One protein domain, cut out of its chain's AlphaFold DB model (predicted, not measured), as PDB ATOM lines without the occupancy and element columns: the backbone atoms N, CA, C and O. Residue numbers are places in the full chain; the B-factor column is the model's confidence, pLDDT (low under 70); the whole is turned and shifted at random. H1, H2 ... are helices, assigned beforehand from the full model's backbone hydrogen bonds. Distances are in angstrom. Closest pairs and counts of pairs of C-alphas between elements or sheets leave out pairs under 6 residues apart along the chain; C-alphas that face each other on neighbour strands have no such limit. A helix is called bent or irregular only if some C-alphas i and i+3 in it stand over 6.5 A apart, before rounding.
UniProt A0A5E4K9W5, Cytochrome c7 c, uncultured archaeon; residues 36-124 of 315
ATOM      1  N   ASN A  36      40.817   0.769   6.061       60.84
ATOM      2  CA  ASN A  36      41.029   0.126   7.356       60.84
ATOM      3  C   ASN A  36      42.482   0.299   7.795       60.84
ATOM      4  O   ASN A  36      43.009  -0.507   8.557       60.84
ATOM      5  N   SER A  37      43.162   1.346   7.322       78.19
ATOM      6  CA  SER A  37      44.508   1.620   7.802       78.19
ATOM      7  C   SER A  37      44.477   2.075   9.263       78.19
ATOM      8  O   SER A  37      43.475   2.581   9.782       78.19
ATOM      9  N   CYS A  38      45.620   1.939   9.936       78.50
ATOM     10  CA  CYS A  38      45.807   2.487  11.275       78.50
ATOM     11  C   CYS A  38      45.474   3.990  11.297       78.50
ATOM     12  O   CYS A  38      44.801   4.457  12.212       78.50
ATOM     13  N   ALA A  39      45.878   4.726  10.257       80.44
ATOM     14  CA  ALA A  39      45.589   6.146  10.109       80.44
ATOM     15  C   ALA A  39      44.081   6.421   9.979       80.44
ATOM     16  O   ALA A  39      43.570   7.314  10.649       80.44
ATOM     17  N   ASP A  40      43.341   5.622   9.210       77.44
ATOM     18  CA  ASP A  40      41.901   5.825   9.003       77.44
ATOM     19  C   ASP A  40      41.097   5.652  10.294       77.44
ATOM     20  O   ASP A  40      40.248   6.484  10.624       77.44
ATOM     21  N   CYS A  41      41.380   4.596  11.060       75.44
ATOM     22  CA  CYS A  41      40.721   4.363  12.344       75.44
ATOM     23  C   CYS A  41      41.127   5.415  13.383       75.44
ATOM     24  O   CYS A  41      40.267   5.924  14.103       75.44
ATOM     25  N   HIS A  42      42.411   5.776  13.451       77.44
ATOM     26  CA  HIS A  42      42.917   6.702  14.468       77.44
ATOM     27  C   HIS A  42      42.635   8.178  14.153       77.44
ATOM     28  O   HIS A  42      42.498   8.968  15.087       77.44
ATOM     29  N   SER A  43      42.433   8.548  12.885       76.88
ATOM     30  CA  SER A  43      41.986   9.893  12.487       76.88
ATOM     31  C   SER A  43      40.614  10.256  13.066       76.88
ATOM     32  O   SER A  43      40.346  11.410  13.394       76.88
ATOM     33  N   LYS A  44      39.750   9.254  13.256       74.69
ATOM     34  CA  LYS A  44      38.406   9.407  13.831       74.69
ATOM     35  C   LYS A  44      38.417   9.494  15.360       74.69
ATOM     36  O   LYS A  44      37.389   9.795  15.955       74.69
ATOM     37  N   LEU A  45      39.558   9.211  15.994       68.69
ATOM     38  CA  LEU A  45      39.745   9.271  17.450       68.69
ATOM     39  C   LEU A  45      40.300  10.619  17.925       68.69
ATOM     40  O   LEU A  45      40.446  10.839  19.133       68.69
ATOM     41  N   ILE A  46      40.605  11.522  16.993       62.69
ATOM     42  CA  ILE A  46      40.927  12.905  17.316       62.69
ATOM     43  C   ILE A  46      39.669  13.538  17.941       62.69
ATOM     44  O   ILE A  46      38.553  13.278  17.499       62.69
ATOM     45  N   PHE A  47      39.845  14.362  18.978       61.75
ATOM     46  CA  PHE A  47      38.772  15.148  19.619       61.75
ATOM     47  C   PHE A  47      37.754  14.365  20.465       61.75
ATOM     48  O   PHE A  47      36.639  14.848  20.692       61.75
ATOM     49  N   THR A  48      38.110  13.181  20.966       59.75
ATOM     50  CA  THR A  48      37.172  12.340  21.729       59.75
ATOM     51  C   THR A  48      36.930  12.836  23.158       59.75
ATOM     52  O   THR A  48      35.861  12.563  23.706       59.75
ATOM     53  N   THR A  49      37.839  13.629  23.743       62.34
ATOM     54  CA  THR A  49      37.670  14.192  25.100       62.34
ATOM     55  C   THR A  49      37.578  15.723  25.119       62.34
ATOM     56  O   THR A  49      38.086  16.419  24.240       62.34
ATOM     57  N   GLU A  50      36.910  16.276  26.138       67.38
ATOM     58  CA  GLU A  50      36.790  17.732  26.342       67.38
ATOM     59  C   GLU A  50      38.156  18.397  26.581       67.38
ATOM     60  O   GLU A  50      38.413  19.496  26.094       67.38
ATOM     61  N   GLU A  51      39.062  17.704  27.268       62.56
ATOM     62  CA  GLU A  51      40.433  18.156  27.521       62.56
ATOM     63  C   GLU A  51      41.246  18.263  26.226       62.56
ATOM     64  O   GLU A  51      41.958  19.245  26.027       62.56
ATOM     65  N   GLN A  52      41.093  17.300  25.307       63.25
ATOM     66  CA  GLN A  52      41.731  17.349  23.988       63.25
ATOM     67  C   GLN A  52      41.224  18.526  23.147       63.25
ATOM     68  O   GLN A  52      42.022  19.156  22.455       63.25
ATOM     69  N   ARG A  53      39.924  18.851  23.223       67.25
ATOM     70  CA  ARG A  53      39.350  20.019  22.530       67.25
ATOM     71  C   ARG A  53      39.915  21.330  23.073       67.25
ATOM     72  O   ARG A  53      40.481  22.094  22.301       67.25
ATOM     73  N   LYS A  54      39.891  21.523  24.398       67.94
ATOM     74  CA  LYS A  54      40.476  22.712  25.052       67.94
ATOM     75  C   LYS A  54      41.947  22.901  24.694       67.94
ATOM     76  O   LYS A  54      42.394  24.017  24.460       67.94
ATOM     77  N   PHE A  55      42.701  21.808  24.639       64.69
ATOM     78  CA  PHE A  55      44.112  21.858  24.290       64.69
ATOM     79  C   PHE A  55      44.340  22.334  22.840       64.69
ATOM     80  O   PHE A  55      45.263  23.101  22.567       64.69
ATOM     81  N   ILE A  56      43.488  21.911  21.906       63.94
ATOM     82  CA  ILE A  56      43.565  22.330  20.502       63.94
ATOM     83  C   ILE A  56      43.108  23.779  20.330       63.94
ATOM     84  O   ILE A  56      43.763  24.512  19.595       63.94
ATOM     85  N   ASP A  57      42.080  24.218  21.057       66.06
ATOM     86  CA  ASP A  57      41.656  25.624  21.068       66.06
ATOM     87  C   ASP A  57      42.802  26.535  21.530       66.06
ATOM     88  O   ASP A  57      43.102  27.540  20.885       66.06
ATOM     89  N   ILE A  58      43.522  26.133  22.585       64.19
ATOM     90  CA  ILE A  58      44.724  26.838  23.051       64.19
ATOM     91  C   ILE A  58      45.797  26.858  21.952       64.19
ATOM     92  O   ILE A  58      46.399  27.902  21.709       64.19
ATOM     93  N   ARG A  59      46.037  25.737  21.258       62.69
ATOM     94  CA  ARG A  59      47.008  25.670  20.151       62.69
ATOM     95  C   ARG A  59      46.632  26.601  18.993       62.69
ATOM     96  O   ARG A  59      47.514  27.279  18.474       62.69
ATOM     97  N   ILE A  60      45.361  26.638  18.589       60.78
ATOM     98  CA  ILE A  60      44.869  27.530  17.528       60.78
ATOM     99  C   ILE A  60      45.086  28.989  17.939       60.78
ATOM    100  O   ILE A  60      45.687  29.740  17.179       60.78
ATOM    101  N   GLN A  61      44.730  29.354  19.174       65.69
ATOM    102  CA  GLN A  61      44.942  30.709  19.698       65.69
ATOM    103  C   GLN A  61      46.421  31.126  19.703       65.69
ATOM    104  O   GLN A  61      46.726  32.277  19.396       65.69
ATOM    105  N   HIS A  62      47.353  30.215  20.009       57.78
ATOM    106  CA  HIS A  62      48.794  30.502  19.936       57.78
ATOM    107  C   HIS A  62      49.252  30.770  18.497       57.78
ATOM    108  O   HIS A  62      49.928  31.771  18.251       57.78
ATOM    109  N   LEU A  63      48.840  29.913  17.552       54.41
ATOM    110  CA  LEU A  63      49.160  30.063  16.129       54.41
ATOM    111  C   LEU A  63      48.585  31.365  15.551       54.41
ATOM    112  O   LEU A  63      49.290  32.077  14.841       54.41
ATOM    113  N   GLU A  64      47.340  31.704  15.892       64.75
ATOM    114  CA  GLU A  64      46.691  32.961  15.491       64.75
ATOM    115  C   GLU A  64      47.355  34.192  16.123       64.75
ATOM    116  O   GLU A  64      47.402  35.255  15.508       64.75
ATOM    117  N   SER A  65      47.924  34.045  17.322       63.00
ATOM    118  CA  SER A  65      48.627  35.123  18.033       63.00
ATOM    119  C   SER A  65      50.094  35.280  17.613       63.00
ATOM    120  O   SER A  65      50.820  36.064  18.221       63.00
ATOM    121  N   GLY A  66      50.561  34.531  16.607       49.06
ATOM    122  CA  GLY A  66      51.952  34.583  16.142       49.06
ATOM    123  C   GLY A  66      52.972  34.042  17.151       49.06
ATOM    124  O   GLY A  66      54.175  34.225  16.966       49.06
ATOM    125  N   ILE A  67      52.510  33.370  18.208       54.25
ATOM    126  CA  ILE A  67      53.365  32.695  19.179       54.25
ATOM    127  C   ILE A  67      53.624  31.300  18.619       54.25
ATOM    128  O   ILE A  67      52.732  30.447  18.616       54.25
ATOM    129  N   SER A  68      54.840  31.048  18.126       49.16
ATOM    130  CA  SER A  68      55.205  29.686  17.755       49.16
ATOM    131  C   SER A  68      55.182  28.830  19.022       49.16
ATOM    132  O   SER A  68      55.830  29.130  20.025       49.16
ATOM    133  N   CYS A  69      54.381  27.765  19.017       52.56
ATOM    134  CA  CYS A  69      54.524  26.734  20.030       52.56
ATOM    135  C   CYS A  69      55.881  26.071  19.786       52.56
ATOM    136  O   CYS A  69      55.990  25.219  18.900       52.56
ATOM    137  N   SER A  70      56.917  26.447  20.536       47.16
ATOM    138  CA  SER A  70      58.113  25.619  20.597       47.16
ATOM    139  C   SER A  70      57.687  24.292  21.220       47.16
ATOM    140  O   SER A  70      57.293  24.210  22.387       47.16
ATOM    141  N   ILE A  71      57.695  23.233  20.407       47.16
ATOM    142  CA  ILE A  71      57.439  21.869  20.882       47.16
ATOM    143  C   ILE A  71      58.382  21.580  22.064       47.16
ATOM    144  O   ILE A  71      57.947  20.996  23.042       47.16
ATOM    145  N   GLU A  72      59.578  22.169  22.062       43.91
ATOM    146  CA  GLU A  72      60.587  22.153  23.127       43.91
ATOM    147  C   GLU A  72      60.078  22.451  24.557       43.91
ATOM    148  O   GLU A  72      60.602  21.880  25.510       43.91
ATOM    149  N   CYS A  73      59.043  23.283  24.757       42.84
ATOM    150  CA  CYS A  73      58.550  23.610  26.110       42.84
ATOM    151  C   CYS A  73      57.351  22.760  26.582       42.84
ATOM    152  O   CYS A  73      57.073  22.695  27.784       42.84
ATOM    153  N   HIS A  74      56.623  22.104  25.670       51.25
ATOM    154  CA  HIS A  74      55.396  21.351  25.989       51.25
ATOM    155  C   HIS A  74      55.333  19.934  25.385       51.25
ATOM    156  O   HIS A  74      54.300  19.267  25.520       51.25
ATOM    157  N   GLU A  75      56.415  19.446  24.771       49.88
ATOM    158  CA  GLU A  75      56.523  18.140  24.095       49.88
ATOM    159  C   GLU A  75      55.985  16.985  24.952       49.88
ATOM    160  O   GLU A  75      55.110  16.230  24.526       49.88
ATOM    161  N   ASP A  76      56.404  16.926  26.216       50.78
ATOM    162  CA  ASP A  76      56.022  15.880  27.173       50.78
ATOM    163  C   ASP A  76      54.537  15.884  27.565       50.78
ATOM    164  O   ASP A  76      54.020  14.898  28.100       50.78
ATOM    165  N   LYS A  77      53.826  16.997  27.364       49.41
ATOM    166  CA  LYS A  77      52.374  17.100  27.606       49.41
ATOM    167  C   LYS A  77      51.591  16.830  26.318       49.41
ATOM    168  O   LYS A  77      50.538  16.197  26.376       49.41
ATOM    169  N   LEU A  78      52.136  17.255  25.180       49.31
ATOM    170  CA  LEU A  78      51.582  17.099  23.835       49.31
ATOM    171  C   LEU A  78      51.622  15.653  23.328       49.31
ATOM    172  O   LEU A  78      50.645  15.182  22.748       49.31
ATOM    173  N   ASN A  79      52.707  14.924  23.586       53.34
ATOM    174  CA  ASN A  79      52.931  13.566  23.072       53.34
ATOM    175  C   ASN A  79      52.144  12.468  23.811       53.34
ATOM    176  O   ASN A  79      52.290  11.286  23.513       53.34
ATOM    177  N   LYS A  80      51.292  12.829  24.778       57.22
ATOM    178  CA  LYS A  80      50.606  11.859  25.650       57.22
ATOM    179  C   LYS A  80      49.305  11.293  25.097       57.22
ATOM    180  O   LYS A  80      48.726  10.411  25.728       57.22
ATOM    181  N   SER A  81      48.821  11.773  23.950       65.62
ATOM    182  CA  SER A  81      47.602  11.232  23.345       65.62
ATOM    183  C   SER A  81      47.825  10.749  21.920       65.62
ATOM    184  O   SER A  81      48.455  11.419  21.108       65.62
ATOM    185  N   ILE A  82      47.205   9.610  21.608       68.56
ATOM    186  CA  ILE A  82      47.161   9.011  20.269       68.56
ATOM    187  C   ILE A  82      46.645  10.016  19.224       68.56
ATOM    188  O   ILE A  82      47.124  10.030  18.095       68.56
ATOM    189  N   ALA A  83      45.706  10.887  19.610       69.25
ATOM    190  CA  ALA A  83      45.191  11.957  18.760       69.25
ATOM    191  C   ALA A  83      46.284  12.969  18.372       69.25
ATOM    192  O   ALA A  83      46.413  13.318  17.203       69.25
ATOM    193  N   SER A  84      47.099  13.407  19.334       70.94
ATOM    194  CA  SER A  84      48.218  14.322  19.078       70.94
ATOM    195  C   SER A  84      49.297  13.667  18.212       70.94
ATOM    196  O   SER A  84      49.733  14.252  17.220       70.94
ATOM    197  N   THR A  85      49.644  12.409  18.508       78.88
ATOM    198  CA  THR A  85      50.575  11.610  17.700       78.88
ATOM    199  C   THR A  85      50.101  11.471  16.254       78.88
ATOM    200  O   THR A  85      50.895  11.643  15.331       78.88
ATOM    201  N   TYR A  86      48.806  11.206  16.043       82.06
ATOM    202  CA  TYR A  86      48.219  11.161  14.705       82.06
ATOM    203  C   TYR A  86      48.349  12.510  13.989       82.06
ATOM    204  O   TYR A  86      48.759  12.542  12.833       82.06
ATOM    205  N   VAL A  87      48.042  13.624  14.664       81.25
ATOM    206  CA  VAL A  87      48.151  14.966  14.066       81.25
ATOM    207  C   VAL A  87      49.595  15.269  13.660       81.25
ATOM    208  O   VAL A  87      49.821  15.728  12.543       81.25
ATOM    209  N   MET A  88      50.577  14.967  14.513       82.75
ATOM    210  CA  MET A  88      51.999  15.126  14.176       82.75
ATOM    211  C   MET A  88      52.406  14.262  12.981       82.75
ATOM    212  O   MET A  88      53.060  14.759  12.065       82.75
ATOM    213  N   TRP A  89      51.961  13.004  12.955       87.62
ATOM    214  CA  TRP A  89      52.198  12.111  11.823       87.62
ATOM    215  C   TRP A  89      51.578  12.643  10.540       87.62
ATOM    216  O   TRP A  89      52.264  12.670   9.523       87.62
ATOM    217  N   SER A  90      50.343  13.141  10.585       85.62
ATOM    218  CA  SER A  90      49.617  13.610   9.399       85.62
ATOM    219  C   SER A  90      50.300  14.771   8.665       85.62
ATOM    220  O   SER A  90      50.072  14.946   7.473       85.62
ATOM    221  N   ILE A  91      51.160  15.531   9.353       84.69
ATOM    222  CA  ILE A  91      51.945  16.633   8.771       84.69
ATOM    223  C   ILE A  91      53.404  16.247   8.471       84.69
ATOM    224  O   ILE A  91      54.190  17.090   8.043       84.69
ATOM    225  N   SER A  92      53.791  14.997   8.726       88.50
ATOM    226  CA  SER A  92      55.148  14.504   8.484       88.50
ATOM    227  C   SER A  92      55.387  14.191   7.004       88.50
ATOM    228  O   SER A  92      54.466  13.861   6.252       88.50
ATOM    229  N   THR A  93      56.654  14.184   6.590       92.50
ATOM    230  CA  THR A  93      57.055  13.675   5.271       92.50
ATOM    231  C   THR A  93      56.677  12.200   5.106       92.50
ATOM    232  O   THR A  93      56.309  11.777   4.020       92.50
ATOM    233  N   HIS A  94      56.690  11.411   6.181       93.12
ATOM    234  CA  HIS A  94      56.268  10.011   6.133       93.12
ATOM    235  C   HIS A  94      54.790   9.835   5.770       93.12
ATOM    236  O   HIS A  94      54.475   8.934   4.994       93.12
ATOM    237  N   ALA A  95      53.894  10.701   6.251       89.62
ATOM    238  CA  ALA A  95      52.492  10.658   5.833       89.62
ATOM    239  C   ALA A  95      52.324  10.971   4.339       89.62
ATOM    240  O   ALA A  95      51.539  10.297   3.674       89.62
ATOM    241  N   LEU A  96      53.110  11.907   3.791       90.25
ATOM    242  CA  LEU A  96      53.099  12.228   2.356       90.25
ATOM    243  C   LEU A  96      53.442  11.016   1.469       90.25
ATOM    244  O   LEU A  96      52.944  10.916   0.352       90.25
ATOM    245  N   PHE A  97      54.267  10.092   1.970       91.62
ATOM    246  CA  PHE A  97      54.667   8.863   1.273       91.62
ATOM    247  C   PHE A  97      53.948   7.605   1.789       91.62
ATOM    248  O   PHE A  97      54.445   6.493   1.604       91.62
ATOM    249  N   GLU A  98      52.803   7.763   2.463       89.94
ATOM    250  CA  GLU A  98      51.973   6.654   2.963       89.94
ATOM    251  C   GLU A  98      52.737   5.680   3.889       89.94
ATOM    252  O   GLU A  98      52.458   4.477   3.975       89.94
ATOM    253  N   VAL A  99      53.726   6.197   4.622       91.25
ATOM    254  CA  VAL A  99      54.417   5.453   5.676       91.25
ATOM    255  C   VAL A  99      53.566   5.518   6.943       91.25
ATOM    256  O   VAL A  99      53.681   6.432   7.757       91.25
ATOM    257  N   THR A 100      52.666   4.548   7.082       89.38
ATOM    258  CA  THR A 100      51.691   4.439   8.174       89.38
ATOM    259  C   THR A 100      52.263   3.787   9.442       89.38
ATOM    260  O   THR A 100      53.366   3.234   9.449       89.38
ATOM    261  N   CYS A 101      51.510   3.880  10.545       88.12
ATOM    262  CA  CYS A 101      51.952   3.546  11.905       88.12
ATOM    263  C   CYS A 101      52.554   2.140  12.038       88.12
ATOM    264  O   CYS A 101      53.532   1.962  12.767       88.12
ATOM    265  N   GLU A 102      52.007   1.154  11.325       89.25
ATOM    266  CA  GLU A 102      52.415  -0.246  11.432       89.25
ATOM    267  C   GLU A 102      53.825  -0.504  10.905       89.25
ATOM    268  O   GLU A 102      54.490  -1.440  11.344       89.25
ATOM    269  N   LYS A 103      54.321   0.344   9.999       89.38
ATOM    270  CA  LYS A 103      55.681   0.210   9.460       89.38
ATOM    271  C   LYS A 103      56.752   0.449  10.527       89.38
ATOM    272  O   LYS A 103      57.855  -0.077  10.396       89.38
ATOM    273  N   CYS A 104      56.417   1.190  11.588       87.62
ATOM    274  CA  CYS A 104      57.306   1.424  12.726       87.62
ATOM    275  C   CYS A 104      56.881   0.657  13.978       87.62
ATOM    276  O   CYS A 104      57.726   0.080  14.655       87.62
ATOM    277  N   HIS A 105      55.581   0.638  14.272       87.00
ATOM    278  CA  HIS A 105      55.041   0.098  15.521       87.00
ATOM    279  C   HIS A 105      54.514  -1.333  15.395       87.00
ATOM    280  O   HIS A 105      54.234  -1.943  16.414       87.00
ATOM    281  N   GLY A 106      54.395  -1.902  14.194       88.62
ATOM    282  CA  GLY A 106      53.798  -3.227  13.991       88.62
ATOM    283  C   GLY A 106      52.268  -3.213  14.073       88.62
ATOM    284  O   GLY A 106      51.624  -2.205  13.790       88.62
ATOM    285  N   GLY A 107      51.669  -4.341  14.451       89.38
ATOM    286  CA  GLY A 107      50.217  -4.523  14.396       89.38
ATOM    287  C   GLY A 107      49.716  -5.096  13.071       89.38
ATOM    288  O   GLY A 107      50.478  -5.341  12.133       89.38
ATOM    289  N   ASN A 108      48.403  -5.311  12.995       88.31
ATOM    290  CA  ASN A 108      47.739  -5.864  11.819       88.31
ATOM    291  C   ASN A 108      46.773  -4.845  11.204       88.31
ATOM    292  O   ASN A 108      45.603  -4.774  11.572       88.31
ATOM    293  N   LYS A 109      47.245  -4.090  10.206       83.38
ATOM    294  CA  LYS A 109      46.420  -3.098   9.491       83.38
ATOM    295  C   LYS A 109      45.264  -3.680   8.668       83.38
ATOM    296  O   LYS A 109      44.492  -2.922   8.105       83.38
ATOM    297  N   LEU A 110      45.187  -5.002   8.508       84.06
ATOM    298  CA  LEU A 110      44.109  -5.657   7.759       84.06
ATOM    299  C   LEU A 110      42.987  -6.155   8.679       84.06
ATOM    300  O   LEU A 110      41.971  -6.648   8.194       84.06
ATOM    301  N   ALA A 111      43.171  -6.062   9.996       84.62
ATOM    302  CA  ALA A 111      42.175  -6.490  10.960       84.62
ATOM    303  C   ALA A 111      40.998  -5.507  11.046       84.62
ATOM    304  O   ALA A 111      41.167  -4.291  10.969       84.62
ATOM    305  N   ASN A 112      39.798  -6.047  11.272       81.00
ATOM    306  CA  ASN A 112      38.555  -5.270  11.346       81.00
ATOM    307  C   ASN A 112      38.156  -4.905  12.783       81.00
ATOM    308  O   ASN A 112      37.216  -4.140  12.993       81.00
ATOM    309  N   THR A 113      38.843  -5.462  13.782       82.75
ATOM    310  CA  THR A 113      38.590  -5.174  15.194       82.75
ATOM    311  C   THR A 113      39.807  -4.530  15.839       82.75
ATOM    312  O   THR A 113      40.951  -4.815  15.484       82.75
ATOM    313  N   LYS A 114      39.567  -3.678  16.844       81.81
ATOM    314  CA  LYS A 114      40.640  -3.045  17.620       81.81
ATOM    315  C   LYS A 114      41.605  -4.093  18.180       81.81
ATOM    316  O   LYS A 114      42.808  -3.944  18.015       81.81
ATOM    317  N   ASN A 115      41.088  -5.136  18.826       86.94
ATOM    318  CA  ASN A 115      41.926  -6.115  19.515       86.94
ATOM    319  C   ASN A 115      42.848  -6.851  18.541       86.94
ATOM    320  O   ASN A 115      44.037  -6.945  18.814       86.94
ATOM    321  N   GLU A 116      42.330  -7.296  17.395       86.75
ATOM    322  CA  GLU A 116      43.127  -7.970  16.362       86.75
ATOM    323  C   GLU A 116      44.136  -7.022  15.701       86.75
ATOM    324  O   GLU A 116      45.278  -7.415  15.466       86.75
ATOM    325  N   ALA A 117      43.751  -5.765  15.443       85.50
ATOM    326  CA  ALA A 117      44.637  -4.774  14.833       85.50
ATOM    327  C   ALA A 117      45.834  -4.420  15.727       85.50
ATOM    328  O   ALA A 117      46.919  -4.134  15.222       85.50
ATOM    329  N   HIS A 118      45.647  -4.470  17.050       87.88
ATOM    330  CA  HIS A 118      46.684  -4.138  18.026       87.88
ATOM    331  C   HIS A 118      47.571  -5.330  18.426       87.88
ATOM    332  O   HIS A 118      48.522  -5.149  19.189       87.88
ATOM    333  N   VAL A 119      47.313  -6.542  17.915       89.38
ATOM    334  CA  VAL A 119      48.191  -7.697  18.163       89.38
ATOM    335  C   VAL A 119      49.567  -7.437  17.555       89.38
ATOM    336  O   VAL A 119      49.692  -7.217  16.354       89.38
ATOM    337  N   GLY A 120      50.613  -7.500  18.380       85.88
ATOM    338  CA  GLY A 120      51.991  -7.294  17.931       85.88
ATOM    339  C   GLY A 120      52.369  -5.829  17.703       85.88
ATOM    340  O   GLY A 120      53.404  -5.576  17.087       85.88
ATOM    341  N   ILE A 121      51.565  -4.872  18.184       85.38
ATOM    342  CA  ILE A 121      52.009  -3.480  18.289       85.38
ATOM    343  C   ILE A 121      53.078  -3.380  19.382       85.38
ATOM    344  O   ILE A 121      52.864  -3.792  20.525       85.38
ATOM    345  N   SER A 122      54.227  -2.813  19.033       78.31
ATOM    346  CA  SER A 122      55.244  -2.396  19.987       78.31
ATOM    347  C   SER A 122      54.698  -1.237  20.818       78.31
ATOM    348  O   SER A 122      54.474  -0.143  20.309       78.31
ATOM    349  N   ASN A 123      54.495  -1.473  22.115       60.84
ATOM    350  CA  ASN A 123      54.180  -0.416  23.084       60.84
ATOM    351  C   ASN A 123      55.437   0.330  23.562       60.84
ATOM    352  O   ASN A 123      55.353   1.209  24.419       60.84
ATOM    353  N   ILE A 124      56.612  -0.057  23.062       54.94
ATOM    354  CA  ILE A 124      57.881   0.528  23.464       54.94
ATOM    355  C   ILE A 124      58.028   1.822  22.668       54.94
ATOM    356  O   ILE A 124      58.163   1.805  21.445       54.94
TER     357      ILE A 124
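AT A GLANCE: This is residues 36 to 124 of the 315 residues of the protein "Cytochrome c7 c" of uncultured archaeon (UniProt A0A5E4K9W5). Seven mostly short helices are strung in a loose, open arrangement, with H4 in the middle and H1 packed crosswise on it. Towards one end the longest helix, H2, runs outward and the link after it turns back through the irregular H3 to H4, making an open loop; towards the other end lie the short H6 and H7 with the links around them. The printed part has 89 residues, with H1 to H7 in that order along it and no named strand; the class is all helix, with 50 residues in helices. It is only just loose, close to compact, with a radius of gyration of the C-alphas of 14.6 A, and only just elongated, spanning 42 by 28 by 22 A.

IN THESE COORDINATES: H1 is residues 38 to 43, 8.4 A long, beginning at C-alpha 38 (45.807, 2.487, 11.275). H2, residues 50 to 64, is 21.2 A long and ends at C-alpha 64 (46.691, 32.961, 15.491). H3, residues 71 to 78, is 8.1 A long and irregular: C-alphas 73 and 76 are 8.2 A apart. H4, residues 82 to 90, is 12.1 A long. The last three have four residues each: H5, residues 93 to 96, 5.1 A; H6, residues 102 to 105, 4.9 A; and H7, residues 114 to 117, 5.2 A, ending at C-alpha 117 (44.637, -4.774, 14.833).

HOW THE PARTS SIT: H1 touches H4, and their closest C-alphas, of Ser 43 and Tyr 86, are 6.7 A apart; their lines are about perpendicular, at 73 degrees. H1 and H6 are close but not clearly touching, with the closest C-alphas, of Cys 38 and Glu 102, 7.2 A apart. H2 touches no helix; it is apart from H4, but only just, at 8.3 A. H3 and H4 are close but not clearly touching, with the closest C-alphas, of Leu 78 and Ser 84, 6.5 A apart, at a steep tilt of 43 degrees, opposite ways. H4 and H5 are close but not clearly touching, with the closest C-alphas, of Trp 89 and Ala 95, 6.2 A apart. H7 touches no helix and is apart from H1, but only just, at 8.2 A. Each O i to N i+4 pair is within hydrogen-bond range in H1, H2 and H4, and 2 of 4 are in H3; H5, H6 and H7 are too short for such a pair.

THE WHOLE: The two C-alphas farthest apart, of Ser 65 and Glu 116, are 43.5 A apart. Residues 60 to 66, of which 60 to 64 belong to H2, stand free, and so do residues 72 to 77 of H3. The printed part has no cut and no long link. Its mean pLDDT is 72.4; residues 36, 45 to 83 and 123 to 124 of the model are under 70.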